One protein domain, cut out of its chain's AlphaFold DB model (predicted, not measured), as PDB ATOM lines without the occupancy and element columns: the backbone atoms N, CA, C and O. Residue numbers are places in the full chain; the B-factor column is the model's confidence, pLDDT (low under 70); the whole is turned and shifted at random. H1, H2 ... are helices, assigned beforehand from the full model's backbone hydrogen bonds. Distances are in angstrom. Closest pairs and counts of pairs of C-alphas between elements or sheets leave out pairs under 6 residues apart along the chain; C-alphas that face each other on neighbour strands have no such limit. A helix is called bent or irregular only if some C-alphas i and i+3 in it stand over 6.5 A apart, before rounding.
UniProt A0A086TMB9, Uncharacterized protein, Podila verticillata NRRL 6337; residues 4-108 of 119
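Overview. This is residues 4 to 108 of the 119 residues of an uncharacterized protein of Podila verticillata NRRL 6337 (UniProt A0A086TMB9). Two helices, H2 and H4, lie side by side and run opposite ways; H3 crosses one end of this pair, and the bent helix H5 bridges from the other end of the pair back to H3. The long link between H2 and H3, residues 43 to 55, has its C-alphas 3 to 12 A from the mean of all C-alphas, while H1 lies off at one end of the body, touching no helix but near H3, and makes much of the length. The printed part has 105 residues with five named helices, H1 to H5 in that order, and no named strand; the class is all helix. The whole is compact, with a radius of gyration of the C-alphas of 14.1 A, yet only just elongated, with spans of 44 by 29 by 22 A.

Along the chain. H1 is residues 4 to 16, 18.8 A from first to last C-alpha, and begins with C-alpha 4 at (143.890, 162.984, 173.945). H2 is residues 29 to 42, 20.4 A long, from C-alpha 29 at (136.315, 197.308, 185.716). H3 is residues 56 to 64, 12.2 A long, and H4 is residues 69 to 82, 20.2 A long. H5, residues 87 to 107, was assigned as one helix by its hydrogen bonds but is bent: C-alphas 95 and 98 are 6.6 A apart. Its arms are H5a, residues 87 to 95, 12.3 A long, and H5b, residues 98 to 107, 14.2 A long, which ends with C-alpha 107 at (144.874, 175.683, 196.159).

Arrangement. H1 touches no helix but is near H3. H2 and H3 are the hubs, touching three helices each. H2 touches H4 at a shallow tilt of 25 degrees, opposite ways; their closest C-alphas, of Cys 34 and Cys 81, are 6.0 A apart. H3 touches H2 at residues 39 to 42 alone, about perpendicular at 84 degrees, with the C-alphas of Gly 39 and Tyr 62 closest at 7.1 A. H3 also touches H4, at residues 71 to 75 of H4 alone, about perpendicular at 81 degrees; the closest C-alphas, of Tyr 62 and Ser 71, are 7.4 A apart. H5a touches H2 at residues 29 to 31 of H2 alone, at a steep tilt of 61 degrees, the same way, with the C-alphas of Val 31 and Glu 89 closest at 6.4 A. H4 and H5a are close but not clearly touching. H5b touches H3 at a steep tilt of 60 degrees, opposite ways; the C-alphas of Leu 60 and Tyr 104 are closest, at 6.8 A. The helix packing is mostly crossed, with 1 of 5 touching pairs at a shallow tilt. In H1, H3, H4, H5a and H5b every O i to N i+4 pair is within hydrogen-bond range; in H2 it is 9 of 10.

Size, cuts and confidence. The two C-alphas farthest apart, of Ala 4 and Asp 87, are 46.2 A apart. The printed part has no cut. The links H1 to H2 and H2 to H3 are long; those from H3 to H4 and H4 to H5 are tight. The mean pLDDT of the printed part is 77.5; residues 4 to 23 and 66 to 68 are under 70.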
ATOM      1  N   ALA A   4     143.184 161.876 173.297       43.09
ATOM      2  CA  ALA A   4     143.890 162.984 173.945       43.09
ATOM      3  C   ALA A   4     142.932 164.075 174.462       43.09
ATOM      4  O   ALA A   4     143.142 164.627 175.536       43.09
ATOM      5  N   THR A   5     141.840 164.353 173.744       43.72
ATOM      6  CA  THR A   5     140.879 165.406 174.109       43.72
ATOM      7  C   THR A   5     140.028 165.054 175.329       43.72
ATOM      8  O   THR A   5     139.721 165.936 176.125       43.72
ATOM      9  N   ALA A   6     139.692 163.776 175.525       38.09
ATOM     10  CA  ALA A   6     138.907 163.336 176.680       38.09
ATOM     11  C   ALA A   6     139.695 163.427 178.001       38.09
ATOM     12  O   ALA A   6     139.126 163.767 179.036       38.09
ATOM     13  N   ILE A   7     141.010 163.180 177.963       44.78
ATOM     14  CA  ILE A   7     141.873 163.239 179.153       44.78
ATOM     15  C   ILE A   7     142.075 164.695 179.599       44.78
ATOM     16  O   ILE A   7     142.004 164.987 180.791       44.78
ATOM     17  N   VAL A   8     142.240 165.625 178.650       44.00
ATOM     18  CA  VAL A   8     142.327 167.062 178.958       44.00
ATOM     19  C   VAL A   8     141.004 167.576 179.538       44.00
ATOM     20  O   VAL A   8     141.019 168.290 180.533       44.00
ATOM     21  N   ALA A   9     139.855 167.158 178.995       41.16
ATOM     22  CA  ALA A   9     138.548 167.568 179.513       41.16
ATOM     23  C   ALA A   9     138.280 167.067 180.947       41.16
ATOM     24  O   ALA A   9     137.750 167.818 181.764       41.16
ATOM     25  N   ALA A  10     138.683 165.835 181.279       41.25
ATOM     26  CA  ALA A  10     138.520 165.284 182.627       41.25
ATOM     27  C   ALA A  10     139.446 165.957 183.657       41.25
ATOM     28  O   ALA A  10     139.026 166.201 184.787       41.25
ATOM     29  N   ALA A  11     140.674 166.314 183.264       46.97
ATOM     30  CA  ALA A  11     141.580 167.083 184.115       46.97
ATOM     31  C   ALA A  11     141.043 168.502 184.373       46.97
ATOM     32  O   ALA A  11     141.064 168.967 185.506       46.97
ATOM     33  N   VAL A  12     140.481 169.161 183.354       48.16
ATOM     34  CA  VAL A  12     139.861 170.490 183.489       48.16
ATOM     35  C   VAL A  12     138.595 170.443 184.354       48.16
ATOM     36  O   VAL A  12     138.402 171.324 185.186       48.16
ATOM     37  N   ALA A  13     137.764 169.403 184.228       43.28
ATOM     38  CA  ALA A  13     136.565 169.231 185.055       43.28
ATOM     39  C   ALA A  13     136.892 168.939 186.532       43.28
ATOM     40  O   ALA A  13     136.199 169.428 187.422       43.28
ATOM     41  N   ALA A  14     137.965 168.191 186.810       44.75
ATOM     42  CA  ALA A  14     138.442 167.963 188.174       44.75
ATOM     43  C   ALA A  14     139.049 169.232 188.804       44.75
ATOM     44  O   ALA A  14     138.874 169.456 189.999       44.75
ATOM     45  N   ILE A  15     139.707 170.084 188.006       49.75
ATOM     46  CA  ILE A  15     140.224 171.388 188.453       49.75
ATOM     47  C   ILE A  15     139.069 172.377 188.685       49.75
ATOM     48  O   ILE A  15     139.079 173.075 189.692       49.75
ATOM     49  N   ALA A  16     138.044 172.391 187.827       46.56
ATOM     50  CA  ALA A  16     136.855 173.234 187.996       46.56
ATOM     51  C   ALA A  16     136.039 172.858 189.249       46.56
ATOM     52  O   ALA A  16     135.621 173.738 189.990       46.56
ATOM     53  N   ASN A  17     135.883 171.562 189.551       43.72
ATOM     54  CA  ASN A  17     135.177 171.105 190.759       43.72
ATOM     55  C   ASN A  17     135.984 171.249 192.065       43.72
ATOM     56  O   ASN A  17     135.424 171.045 193.143       43.72
ATOM     57  N   ALA A  18     137.279 171.571 191.991       46.97
ATOM     58  CA  ALA A  18     138.134 171.822 193.153       46.97
ATOM     59  C   ALA A  18     138.348 173.320 193.435       46.97
ATOM     60  O   ALA A  18     138.822 173.675 194.514       46.97
ATOM     61  N   GLN A  19     137.981 174.211 192.504       51.56
ATOM     62  CA  GLN A  19     137.944 175.647 192.763       51.56
ATOM     63  C   GLN A  19     136.733 175.933 193.645       51.56
ATOM     64  O   GLN A  19     135.612 176.114 193.180       51.56
ATOM     65  N   THR A  20     136.950 175.898 194.958       53.88
ATOM     66  CA  THR A  20     135.977 176.405 195.926       53.88
ATOM     67  C   THR A  20     135.547 177.800 195.473       53.88
ATOM     68  O   THR A  20     136.393 178.681 195.341       53.88
ATOM     69  N   ALA A  21     134.257 177.983 195.165       57.59
ATOM     70  CA  ALA A  21     133.705 179.277 194.779       57.59
ATOM     71  C   ALA A  21     134.087 180.303 195.853       57.59
ATOM     72  O   ALA A  21     133.578 180.262 196.976       57.59
ATOM     73  N   TRP A  22     135.051 181.167 195.539       63.12
ATOM     74  CA  TRP A  22     135.591 182.132 196.482       63.12
ATOM     75  C   TRP A  22     135.353 183.532 195.945       63.12
ATOM     76  O   TRP A  22     135.832 183.901 194.876       63.12
ATOM     77  N   ASN A  23     134.591 184.317 196.700       68.00
ATOM     78  CA  ASN A  23     134.215 185.663 196.305       68.00
ATOM     79  C   ASN A  23     135.368 186.631 196.607       68.00
ATOM     80  O   ASN A  23     135.498 187.127 197.730       68.00
ATOM     81  N   PHE A  24     136.242 186.863 195.627       73.12
ATOM     82  CA  PHE A  24     137.271 187.893 195.747       73.12
ATOM     83  C   PHE A  24     136.629 189.285 195.747       73.12
ATOM     84  O   PHE A  24     135.686 189.521 194.992       73.12
ATOM     85  N   PRO A  25     137.147 190.239 196.543       76.25
ATOM     86  CA  PRO A  25     136.748 191.631 196.408       76.25
ATOM     87  C   PRO A  25     136.941 192.093 194.954       76.25
ATOM     88  O   PRO A  25     137.997 191.812 194.376       76.25
ATOM     89  N   PRO A  26     135.952 192.774 194.348       78.69
ATOM     90  CA  PRO A  26     136.063 193.227 192.970       78.69
ATOM     91  C   PRO A  26     137.147 194.299 192.855       78.69
ATOM     92  O   PRO A  26     137.183 195.243 193.637       78.69
ATOM     93  N   GLU A  27     138.004 194.166 191.848       80.12
ATOM     94  CA  GLU A  27     139.165 195.045 191.628       80.12
ATOM     95  C   GLU A  27     138.810 196.307 190.829       80.12
ATOM     96  O   GLU A  27     139.650 197.176 190.646       80.12
ATOM     97  N   GLY A  28     137.561 196.419 190.365       82.50
ATOM     98  CA  GLY A  28     137.118 197.469 189.449       82.50
ATOM     99  C   GLY A  28     137.229 197.065 187.977       82.50
ATOM    100  O   GLY A  28     137.968 196.147 187.615       82.50
ATOM    101  N   ALA A  29     136.438 197.710 187.117       90.00
ATOM    102  CA  ALA A  29     136.315 197.308 185.716       90.00
ATOM    103  C   ALA A  29     137.562 197.661 184.889       90.00
ATOM    104  O   ALA A  29     137.950 196.885 184.014       90.00
ATOM    105  N   CYS A  30     138.208 198.797 185.173       91.56
ATOM    106  CA  CYS A  30     139.444 199.202 184.506       91.56
ATOM    107  C   CYS A  30     140.589 198.265 184.887       91.56
ATOM    108  O   CYS A  30     141.270 197.736 184.007       91.56
ATOM    109  N   VAL A  31     140.761 197.996 186.185       91.31
ATOM    110  CA  VAL A  31     141.832 197.110 186.650       91.31
ATOM    111  C   VAL A  31     141.634 195.681 186.139       91.31
ATOM    112  O   VAL A  31     142.572 195.111 185.586       91.31
ATOM    113  N   ALA A  32     140.420 195.130 186.211       89.31
ATOM    114  CA  ALA A  32     140.125 193.802 185.671       89.31
ATOM    115  C   ALA A  32     140.374 193.710 184.153       89.31
ATOM    116  O   ALA A  32     140.922 192.726 183.659       89.31
ATOM    117  N   ALA A  33     140.009 194.740 183.380       90.69
ATOM    118  CA  ALA A  33     140.311 194.781 181.948       90.69
ATOM    119  C   ALA A  33     141.825 194.852 181.686       90.69
ATOM    120  O   ALA A  33     142.338 194.229 180.749       90.69
ATOM    121  N   CYS A  34     142.540 195.586 182.534       91.12
ATOM    122  CA  CYS A  34     143.978 195.752 182.466       91.12
ATOM    123  C   CYS A  34     144.727 194.436 182.722       91.12
ATOM    124  O   CYS A  34     145.521 194.003 181.878       91.12
ATOM    125  N   THR A  35     144.445 193.761 183.842       89.25
ATOM    126  CA  THR A  35     145.074 192.476 184.185       89.25
ATOM    127  C   THR A  35     144.755 191.414 183.142       89.25
ATOM    128  O   THR A  35     145.665 190.717 182.690       89.25
ATOM    129  N   ASN A  36     143.510 191.375 182.663       89.69
ATOM    130  CA  ASN A  36     143.079 190.460 181.615       89.69
ATOM    131  C   ASN A  36     143.828 190.692 180.294       89.69
ATOM    132  O   ASN A  36     144.285 189.743 179.663       89.69
ATOM    133  N   THR A  37     144.020 191.948 179.881       91.00
ATOM    134  CA  THR A  37     144.745 192.275 178.641       91.00
ATOM    135  C   THR A  37     146.211 191.852 178.718       91.00
ATOM    136  O   THR A  37     146.714 191.185 177.811       91.00
ATOM    137  N   VAL A  38     146.895 192.190 179.816       90.62
ATOM    138  CA  VAL A  38     148.304 191.816 180.029       90.62
ATOM    139  C   VAL A  38     148.453 190.298 180.153       90.62
ATOM    140  O   VAL A  38     149.365 189.709 179.573       90.62
ATOM    141  N   GLY A  39     147.535 189.641 180.863       87.25
ATOM    142  CA  GLY A  39     147.505 188.190 181.001       87.25
ATOM    143  C   GLY A  39     147.280 187.479 179.668       87.25
ATOM    144  O   GLY A  39     148.011 186.539 179.346       87.25
ATOM    145  N   LYS A  40     146.360 187.981 178.836       89.62
ATOM    146  CA  LYS A  40     146.072 187.440 177.497       89.62
ATOM    147  C   LYS A  40     147.241 187.517 176.529       89.62
ATOM    148  O   LYS A  40     147.359 186.646 175.669       89.62
ATOM    149  N   ALA A  41     148.127 188.498 176.691       87.44
ATOM    150  CA  ALA A  41     149.356 188.576 175.905       87.44
ATOM    151  C   ALA A  41     150.303 187.387 176.167       87.44
ATOM    152  O   ALA A  41     151.059 187.002 175.278       87.44
ATOM    153  N   ALA A  42     150.253 186.788 177.362       83.06
ATOM    154  CA  ALA A  42     151.049 185.613 177.723       83.06
ATOM    155  C   ALA A  42     150.267 184.293 177.605       83.06
ATOM    156  O   ALA A  42     150.846 183.252 177.302       83.06
ATOM    157  N   PHE A  43     148.958 184.331 177.843       85.62
ATOM    158  CA  PHE A  43     148.079 183.172 177.838       85.62
ATOM    159  C   PHE A  43     146.698 183.571 177.295       85.62
ATOM    160  O   PHE A  43     145.906 184.152 178.025       85.62
ATOM    161  N   PRO A  44     146.342 183.254 176.036       90.06
ATOM    162  CA  PRO A  44     145.109 183.756 175.414       90.06
ATOM    163  C   PRO A  44     143.798 183.414 176.143       90.06
ATOM    164  O   PRO A  44     142.802 184.112 175.968       90.06
ATOM    165  N   MET A  45     143.791 182.350 176.955       86.88
ATOM    166  CA  MET A  45     142.637 181.923 177.762       86.88
ATOM    167  C   MET A  45     142.676 182.482 179.195       86.88
ATOM    168  O   MET A  45     141.989 181.966 180.071       86.88
ATOM    169  N   TYR A  46     143.505 183.498 179.440       86.94
ATOM    170  CA  TYR A  46     143.650 184.133 180.742       86.94
ATOM    171  C   TYR A  46     142.327 184.725 181.232       86.94
ATOM    172  O   TYR A  46     141.634 185.429 180.492       86.94
ATOM    173  N   ASP A  47     142.018 184.430 182.490       87.56
ATOM    174  CA  ASP A  47     140.874 184.924 183.242       87.56
ATOM    175  C   ASP A  47     141.197 184.833 184.743       87.56
ATOM    176  O   ASP A  47     141.170 183.756 185.331       87.56
ATOM    177  N   ASP A  48     141.570 185.954 185.354       84.81
ATOM    178  CA  ASP A  48     141.874 186.094 186.785       84.81
ATOM    179  C   ASP A  48     140.720 186.730 187.579       84.81
ATOM    180  O   ASP A  48     140.909 187.173 188.721       84.81
ATOM    181  N   VAL A  49     139.530 186.779 186.975       82.81
ATOM    182  CA  VAL A  49     138.314 187.355 187.559       82.81
ATOM    183  C   VAL A  49     137.287 186.263 187.828       82.81
ATOM    184  O   VAL A  49     136.697 186.229 188.905       82.81
ATOM    185  N   ASN A  50     137.084 185.351 186.876       82.81
ATOM    186  CA  ASN A  50     136.111 184.277 187.003       82.81
ATOM    187  C   ASN A  50     136.682 183.100 187.804       82.81
ATOM    188  O   ASN A  50     137.252 182.178 187.225       82.81
ATOM    189  N   SER A  51     136.488 183.106 189.125       77.19
ATOM    190  CA  SER A  51     136.964 182.050 190.033       77.19
ATOM    191  C   SER A  51     136.352 180.667 189.805       77.19
ATOM    192  O   SER A  51     136.831 179.701 190.384       77.19
ATOM    193  N   GLU A  52     135.286 180.576 189.011       77.38
ATOM    194  CA  GLU A  52     134.637 179.319 188.617       77.38
ATOM    195  C   GLU A  52     135.121 178.839 187.236       77.38
ATOM    196  O   GLU A  52     134.761 177.760 186.757       77.38
ATOM    197  N   GLY A  53     135.920 179.663 186.552       77.19
ATOM    198  CA  GLY A  53     136.405 179.402 185.211       77.19
ATOM    199  C   GLY A  53     137.503 178.334 185.191       77.19
ATOM    200  O   GLY A  53     138.415 178.346 186.020       77.19
ATOM    201  N   PRO A  54     137.537 177.465 184.162       81.69
ATOM    202  CA  PRO A  54     138.529 176.387 184.061       81.69
ATOM    203  C   PRO A  54     139.983 176.882 184.008       81.69
ATOM    204  O   PRO A  54     140.918 176.112 184.227       81.69
ATOM    205  N   PHE A  55     140.181 178.165 183.710       84.88
ATOM    206  CA  PHE A  55     141.487 178.789 183.552       84.88
ATOM    207  C   PHE A  55     141.889 179.689 184.718       84.88
ATOM    208  O   PHE A  55     142.998 180.218 184.687       84.88
ATOM    209  N   PHE A  56     141.061 179.832 185.756       84.31
ATOM    210  CA  PHE A  56     141.322 180.761 186.854       84.31
ATOM    211  C   PHE A  56     142.646 180.492 187.569       84.31
ATOM    212  O   PHE A  56     143.550 181.326 187.569       84.31
ATOM    213  N   LEU A  57     142.817 179.275 188.092       81.94
ATOM    214  CA  LEU A  57     144.037 178.869 188.794       81.94
ATOM    215  C   LEU A  57     145.293 178.997 187.915       81.94
ATOM    216  O   LEU A  57     146.336 179.465 188.370       81.94
ATOM    217  N   VAL A  58     145.188 178.621 186.637       82.25
ATOM    218  CA  VAL A  58     146.294 178.751 185.677       82.25
ATOM    219  C   VAL A  58     146.616 180.227 185.436       82.25
ATOM    220  O   VAL A  58     147.787 180.594 185.428       82.25
ATOM    221  N   SER A  59     145.612 181.090 185.312       86.44
ATOM    222  CA  SER A  59     145.781 182.539 185.139       86.44
ATOM    223  C   SER A  59     146.470 183.171 186.346       86.44
ATOM    224  O   SER A  59     147.418 183.945 186.182       86.44
ATOM    225  N   LEU A  60     146.095 182.758 187.560       85.69
ATOM    226  CA  LEU A  60     146.782 183.171 188.783       85.69
ATOM    227  C   LEU A  60     148.254 182.738 188.802       85.69
ATOM    228  O   LEU A  60     149.088 183.480 189.309       85.69
ATOM    229  N   SER A  61     148.621 181.615 188.176       82.62
ATOM    230  CA  SER A  61     150.032 181.214 188.065       82.62
ATOM    231  C   SER A  61     150.863 182.178 187.205       82.62
ATOM    232  O   SER A  61     151.974 182.538 187.583       82.62
ATOM    233  N   TYR A  62     150.315 182.699 186.099       80.56
ATOM    234  CA  TYR A  62     150.991 183.721 185.279       80.56
ATOM    235  C   TYR A  62     151.145 185.056 186.009       80.56
ATOM    236  O   TYR A  62     152.038 185.848 185.676       80.56
ATOM    237  N   TYR A  63     150.261 185.287 186.977       80.38
ATOM    238  CA  TYR A  63     150.201 186.484 187.789       80.38
ATOM    239  C   TYR A  63     151.149 186.415 189.001       80.38
ATOM    240  O   TYR A  63     151.874 187.377 189.245       80.38
ATOM    241  N   PHE A  64     151.169 185.299 189.737       84.00
ATOM    242  CA  PHE A  64     151.881 185.149 191.014       84.00
ATOM    243  C   PHE A  64     153.211 184.394 190.932       84.00
ATOM    244  O   PHE A  64     154.021 184.531 191.848       84.00
ATOM    245  N   ASN A  65     153.481 183.632 189.867       76.44
ATOM    246  CA  ASN A  65     154.793 183.004 189.705       76.44
ATOM    247  C   ASN A  65     155.814 184.066 189.266       76.44
ATOM    248  O   ASN A  65     155.964 184.405 188.087       76.44
ATOM    249  N   VAL A  66     156.484 184.633 190.264       68.56
ATOM    250  CA  VAL A  66     157.549 185.635 190.141       68.56
ATOM    251  C   VAL A  66     158.920 184.968 189.975       68.56
ATOM    252  O   VAL A  66     159.058 183.772 190.210       68.56
ATOM    253  N   GLY A  67     159.935 185.728 189.551       64.12
ATOM    254  CA  GLY A  67     161.320 185.232 189.454       64.12
ATOM    255  C   GLY A  67     161.788 184.858 188.045       64.12
ATOM    256  O   GLY A  67     162.844 184.256 187.890       64.12
ATOM    257  N   THR A  68     161.037 185.235 187.009       68.25
ATOM    258  CA  THR A  68     161.470 185.122 185.608       68.25
ATOM    259  C   THR A  68     161.488 186.516 184.979       68.25
ATOM    260  O   THR A  68     160.614 187.323 185.305       68.25
ATOM    261  N   PRO A  69     162.384 186.814 184.022       73.56
ATOM    262  CA  PRO A  69     162.354 188.092 183.302       73.56
ATOM    263  C   PRO A  69     160.977 188.402 182.692       73.56
ATOM    264  O   PRO A  69     160.553 189.551 182.603       73.56
ATOM    265  N   GLN A  70     160.236 187.362 182.301       72.38
ATOM    266  CA  GLN A  70     158.894 187.494 181.752       72.38
ATOM    267  C   GLN A  70     157.854 187.895 182.810       72.38
ATOM    268  O   GLN A  70     156.907 188.601 182.464       72.38
ATOM    269  N   SER A  71     157.985 187.469 184.073       75.31
ATOM    270  CA  SER A  71     157.081 187.922 185.141       75.31
ATOM    271  C   SER A  71     157.324 189.381 185.525       75.31
ATOM    272  O   SER A  71     156.350 190.102 185.732       75.31
ATOM    273  N   ASP A  72     158.567 189.865 185.487       79.19
ATOM    274  CA  ASP A  72     158.883 191.280 185.744       79.19
ATOM    275  C   ASP A  72     158.320 192.213 184.664       79.19
ATOM    276  O   ASP A  72     157.748 193.265 184.972       79.19
ATOM    277  N   VAL A  73     158.401 191.804 183.393       82.12
ATOM    278  CA  VAL A  73     157.793 192.544 182.276       82.12
ATOM    279  C   VAL A  73     156.272 192.595 182.420       82.12
ATOM    280  O   VAL A  73     155.690 193.670 182.285       82.12
ATOM    281  N   ARG A  74     155.617 191.471 182.742       83.12
ATOM    282  CA  ARG A  74     154.156 191.442 182.948       83.12
ATOM    283  C   ARG A  74     153.727 192.301 184.133       83.12
ATOM    284  O   ARG A  74     152.760 193.049 184.016       83.12
ATOM    285  N   ASN A  75     154.453 192.234 185.248       82.19
ATOM    286  CA  ASN A  75     154.183 193.063 186.421       82.19
ATOM    287  C   ASN A  75     154.303 194.551 186.073       82.19
ATOM    288  O   ASN A  75     153.413 195.329 186.397       82.19
ATOM    289  N   THR A  76     155.352 194.924 185.338       86.62
ATOM    290  CA  THR A  76     155.562 196.299 184.871       86.62
ATOM    291  C   THR A  76     154.443 196.759 183.936       86.62
ATOM    292  O   THR A  76     153.887 197.835 184.132       86.62
ATOM    293  N   GLN A  77     154.067 195.945 182.945       88.56
ATOM    294  CA  GLN A  77     152.978 196.261 182.013       88.56
ATOM    295  C   GLN A  77     151.640 196.439 182.730       88.56
ATOM    296  O   GLN A  77     150.899 197.366 182.414       88.56
ATOM    297  N   ARG A  78     151.356 195.592 183.724       87.19
ATOM    298  CA  ARG A  78     150.162 195.704 184.563       87.19
ATOM    299  C   ARG A  78     150.171 197.002 185.368       87.19
ATOM    300  O   ARG A  78     149.195 197.741 185.302       87.19
ATOM    301  N   THR A  79     151.282 197.329 186.032       86.56
ATOM    302  CA  THR A  79     151.432 198.595 186.768       86.56
ATOM    303  C   THR A  79     151.229 199.804 185.858       86.56
ATOM    304  O   THR A  79     150.471 200.699 186.211       86.56
ATOM    305  N   ILE A  80     151.850 199.825 184.673       90.31
ATOM    306  CA  ILE A  80     151.703 200.928 183.708       90.31
ATOM    307  C   ILE A  80     150.249 201.075 183.266       90.31
ATOM    308  O   ILE A  80     149.723 202.182 183.213       90.31
ATOM    309  N   CYS A  81     149.593 199.966 182.948       91.38
ATOM    310  CA  CYS A  81     148.220 199.980 182.473       91.38
ATOM    311  C   CYS A  81     147.229 200.420 183.574       91.38
ATOM    312  O   CYS A  81     146.270 201.132 183.282       91.38
ATOM    313  N   MET A  82     147.511 200.118 184.844       91.88
ATOM    314  CA  MET A  82     146.720 200.592 185.987       91.88
ATOM    315  C   MET A  82     146.858 202.095 186.264       91.88
ATOM    316  O   MET A  82     145.982 202.650 186.919       91.88
ATOM    317  N   LEU A  83     147.890 202.777 185.746       90.88
ATOM    318  CA  LEU A  83     148.044 204.235 185.914       90.88
ATOM    319  C   LEU A  83     146.880 205.036 185.310       90.88
ATOM    320  O   LEU A  83     146.681 206.190 185.676       90.88
ATOM    321  N   GLY A  84     146.138 204.448 184.366       89.88
ATOM    322  CA  GLY A  84     144.948 205.060 183.771       89.88
ATOM    323  C   GLY A  84     143.639 204.756 184.508       89.88
ATOM    324  O   GLY A  84     142.593 205.249 184.091       89.88
ATOM    325  N   CYS A  85     143.670 203.930 185.556       92.56
ATOM    326  CA  CYS A  85     142.482 203.536 186.303       92.56
ATOM    327  C   CYS A  85     142.182 204.502 187.455       92.56
ATOM    328  O   CYS A  85     143.047 205.242 187.915       92.56
ATOM    329  N   LEU A  86     140.934 204.487 187.932       94.81
ATOM    330  CA  LEU A  86     140.540 205.257 189.110       94.81
ATOM    331  C   LEU A  86     141.283 204.749 190.351       94.81
ATOM    332  O   LEU A  86     141.359 203.538 190.568       94.81
ATOM    333  N   ASP A  87     141.720 205.664 191.215       91.88
ATOM    334  CA  ASP A  87     142.426 205.324 192.459       91.88
ATOM    335  C   ASP A  87     141.641 204.333 193.332       91.88
ATOM    336  O   ASP A  87     142.224 203.428 193.920       91.88
ATOM    337  N   ALA A  88     140.308 204.449 193.364       90.44
ATOM    338  CA  ALA A  88     139.440 203.531 194.102       90.44
ATOM    339  C   ALA A  88     139.508 202.082 193.579       90.44
ATOM    340  O   ALA A  88     139.419 201.140 194.364       90.44
ATOM    341  N   GLU A  89     139.683 201.894 192.268       90.19
ATOM    342  CA  GLU A  89     139.860 200.567 191.668       90.19
ATOM    343  C   GLU A  89     141.265 200.023 191.952       90.19
ATOM    344  O   GLU A  89     141.421 198.871 192.349       90.19
ATOM    345  N   VAL A  90     142.294 200.872 191.856       90.50
ATOM    346  CA  VAL A  90     143.673 200.493 192.208       90.50
ATOM    347  C   VAL A  90     143.779 200.106 193.690       90.50
ATOM    348  O   VAL A  90     144.429 199.121 194.039       90.50
ATOM    349  N   GLU A  91     143.096 200.827 194.579       91.62
ATOM    350  CA  GLU A  91     143.019 200.485 195.998       91.62
ATOM    351  C   GLU A  91     142.274 199.161 196.223       91.62
ATOM    352  O   GLU A  91     142.725 198.324 197.012       91.62
ATOM    353  N   ALA A  92     141.158 198.939 195.522       88.69
ATOM    354  CA  ALA A  92     140.416 197.683 195.592       88.69
ATOM    355  C   ALA A  92     141.279 196.494 195.143       88.69
ATOM    356  O   ALA A  92     141.328 195.473 195.831       88.69
ATOM    357  N   TYR A  93     142.039 196.668 194.065       89.00
ATOM    358  CA  TYR A  93     143.029 195.715 193.579       89.00
ATOM    359  C   TYR A  93     144.150 195.425 194.591       89.00
ATOM    360  O   TYR A  93     144.526 194.269 194.808       89.00
ATOM    361  N   HIS A  94     144.686 196.447 195.263       88.25
ATOM    362  CA  HIS A  94     145.693 196.238 196.307       88.25
ATOM    363  C   HIS A  94     145.134 195.466 197.511       88.25
ATOM    364  O   HIS A  94     145.875 194.720 198.152       88.25
ATOM    365  N   LYS A  95     143.834 195.601 197.805       87.62
ATOM    366  CA  LYS A  95     143.149 194.837 198.860       87.62
ATOM    367  C   LYS A  95     142.837 193.397 198.440       87.62
ATOM    368  O   LYS A  95     142.944 192.494 199.266       87.62
ATOM    369  N   SER A  96     142.462 193.164 197.185       85.12
ATOM    370  CA  SER A  96     142.103 191.836 196.663       85.12
ATOM    371  C   SER A  96     143.322 190.961 196.362       85.12
ATOM    372  O   SER A  96     143.292 189.760 196.629       85.12
ATOM    373  N   THR A  97     144.407 191.543 195.843       87.50
ATOM    374  CA  THR A  97     145.616 190.824 195.413       87.50
ATOM    375  C   THR A  97     146.201 189.901 196.494       87.50
ATOM    376  O   THR A  97     146.437 188.730 196.185       87.50
ATOM    377  N   PRO A  98     146.422 190.332 197.754       86.88
ATOM    378  CA  PRO A  98     146.942 189.436 198.789       86.88
ATOM    379  C   PRO A  98     145.967 188.300 199.135       86.88
ATOM    380  O   PRO A  98     146.407 187.191 199.431       86.88
ATOM    381  N   VAL A  99     144.652 188.538 199.044       85.62
ATOM    382  CA  VAL A  99     143.625 187.502 199.253       85.62
ATOM    383  C   VAL A  99     143.665 186.471 198.122       85.62
ATOM    384  O   VAL A  99     143.672 185.270 198.390       85.62
ATOM    385  N   LYS A 100     143.767 186.925 196.864       84.56
ATOM    386  CA  LYS A 100     143.973 186.065 195.685       84.56
ATOM    387  C   LYS A 100     145.254 185.239 195.801       84.56
ATOM    388  O   LYS A 100     145.223 184.047 195.511       84.56
ATOM    389  N   PHE A 101     146.352 185.835 196.269       85.50
ATOM    390  CA  PHE A 101     147.622 185.131 196.458       85.50
ATOM    391  C   PHE A 101     147.527 184.042 197.529       85.50
ATOM    392  O   PHE A 101     147.922 182.906 197.285       85.50
ATOM    393  N   ALA A 102     146.968 184.367 198.698       85.06
ATOM    394  CA  ALA A 102     146.796 183.399 199.777       85.06
ATOM    395  C   ALA A 102     145.910 182.223 199.338       85.06
ATOM    396  O   ALA A 102     146.240 181.066 199.594       85.06
ATOM    397  N   TRP A 103     144.816 182.509 198.624       82.06
ATOM    398  CA  TRP A 103     143.982 181.465 198.035       82.06
ATOM    399  C   TRP A 103     144.765 180.632 197.014       82.06
ATOM    400  O   TRP A 103     144.737 179.407 197.099       82.06
ATOM    401  N   TYR A 104     145.509 181.267 196.102       83.44
ATOM    402  CA  TYR A 104     146.327 180.582 195.097       83.44
ATOM    403  C   TYR A 104     147.308 179.603 195.746       83.44
ATOM    404  O   TYR A 104     147.275 178.423 195.418       83.44
ATOM    405  N   VAL A 105     148.102 180.059 196.721       82.44
ATOM    406  CA  VAL A 105     149.083 179.226 197.441       82.44
ATOM    407  C   VAL A 105     148.423 178.025 198.126       82.44
ATOM    408  O   VAL A 105     148.978 176.932 198.105       82.44
ATOM    409  N   ASN A 106     147.226 178.200 198.689       80.75
ATOM    410  CA  ASN A 106     146.499 177.121 199.362       80.75
ATOM    411  C   ASN A 106     145.837 176.118 198.400       80.75
ATOM    412  O   ASN A 106     145.513 175.009 198.820       80.75
ATOM    413  N   ASN A 107     145.608 176.495 197.137       75.94
ATOM    414  CA  ASN A 107     144.874 175.683 196.159       75.94
ATOM    415  C   ASN A 107     145.760 175.111 195.039       75.94
ATOM    416  O   ASN A 107     145.313 174.237 194.296       75.94
ATOM    417  N   VAL A 108     147.018 175.542 194.915       72.12
ATOM    418  CA  VAL A 108     147.993 174.863 194.054       72.12
ATOM    419  C   VAL A 108     148.533 173.611 194.749       72.12
ATOM    420  O   VAL A 108     149.362 173.667 195.651       72.12
TER     421      VAL A 108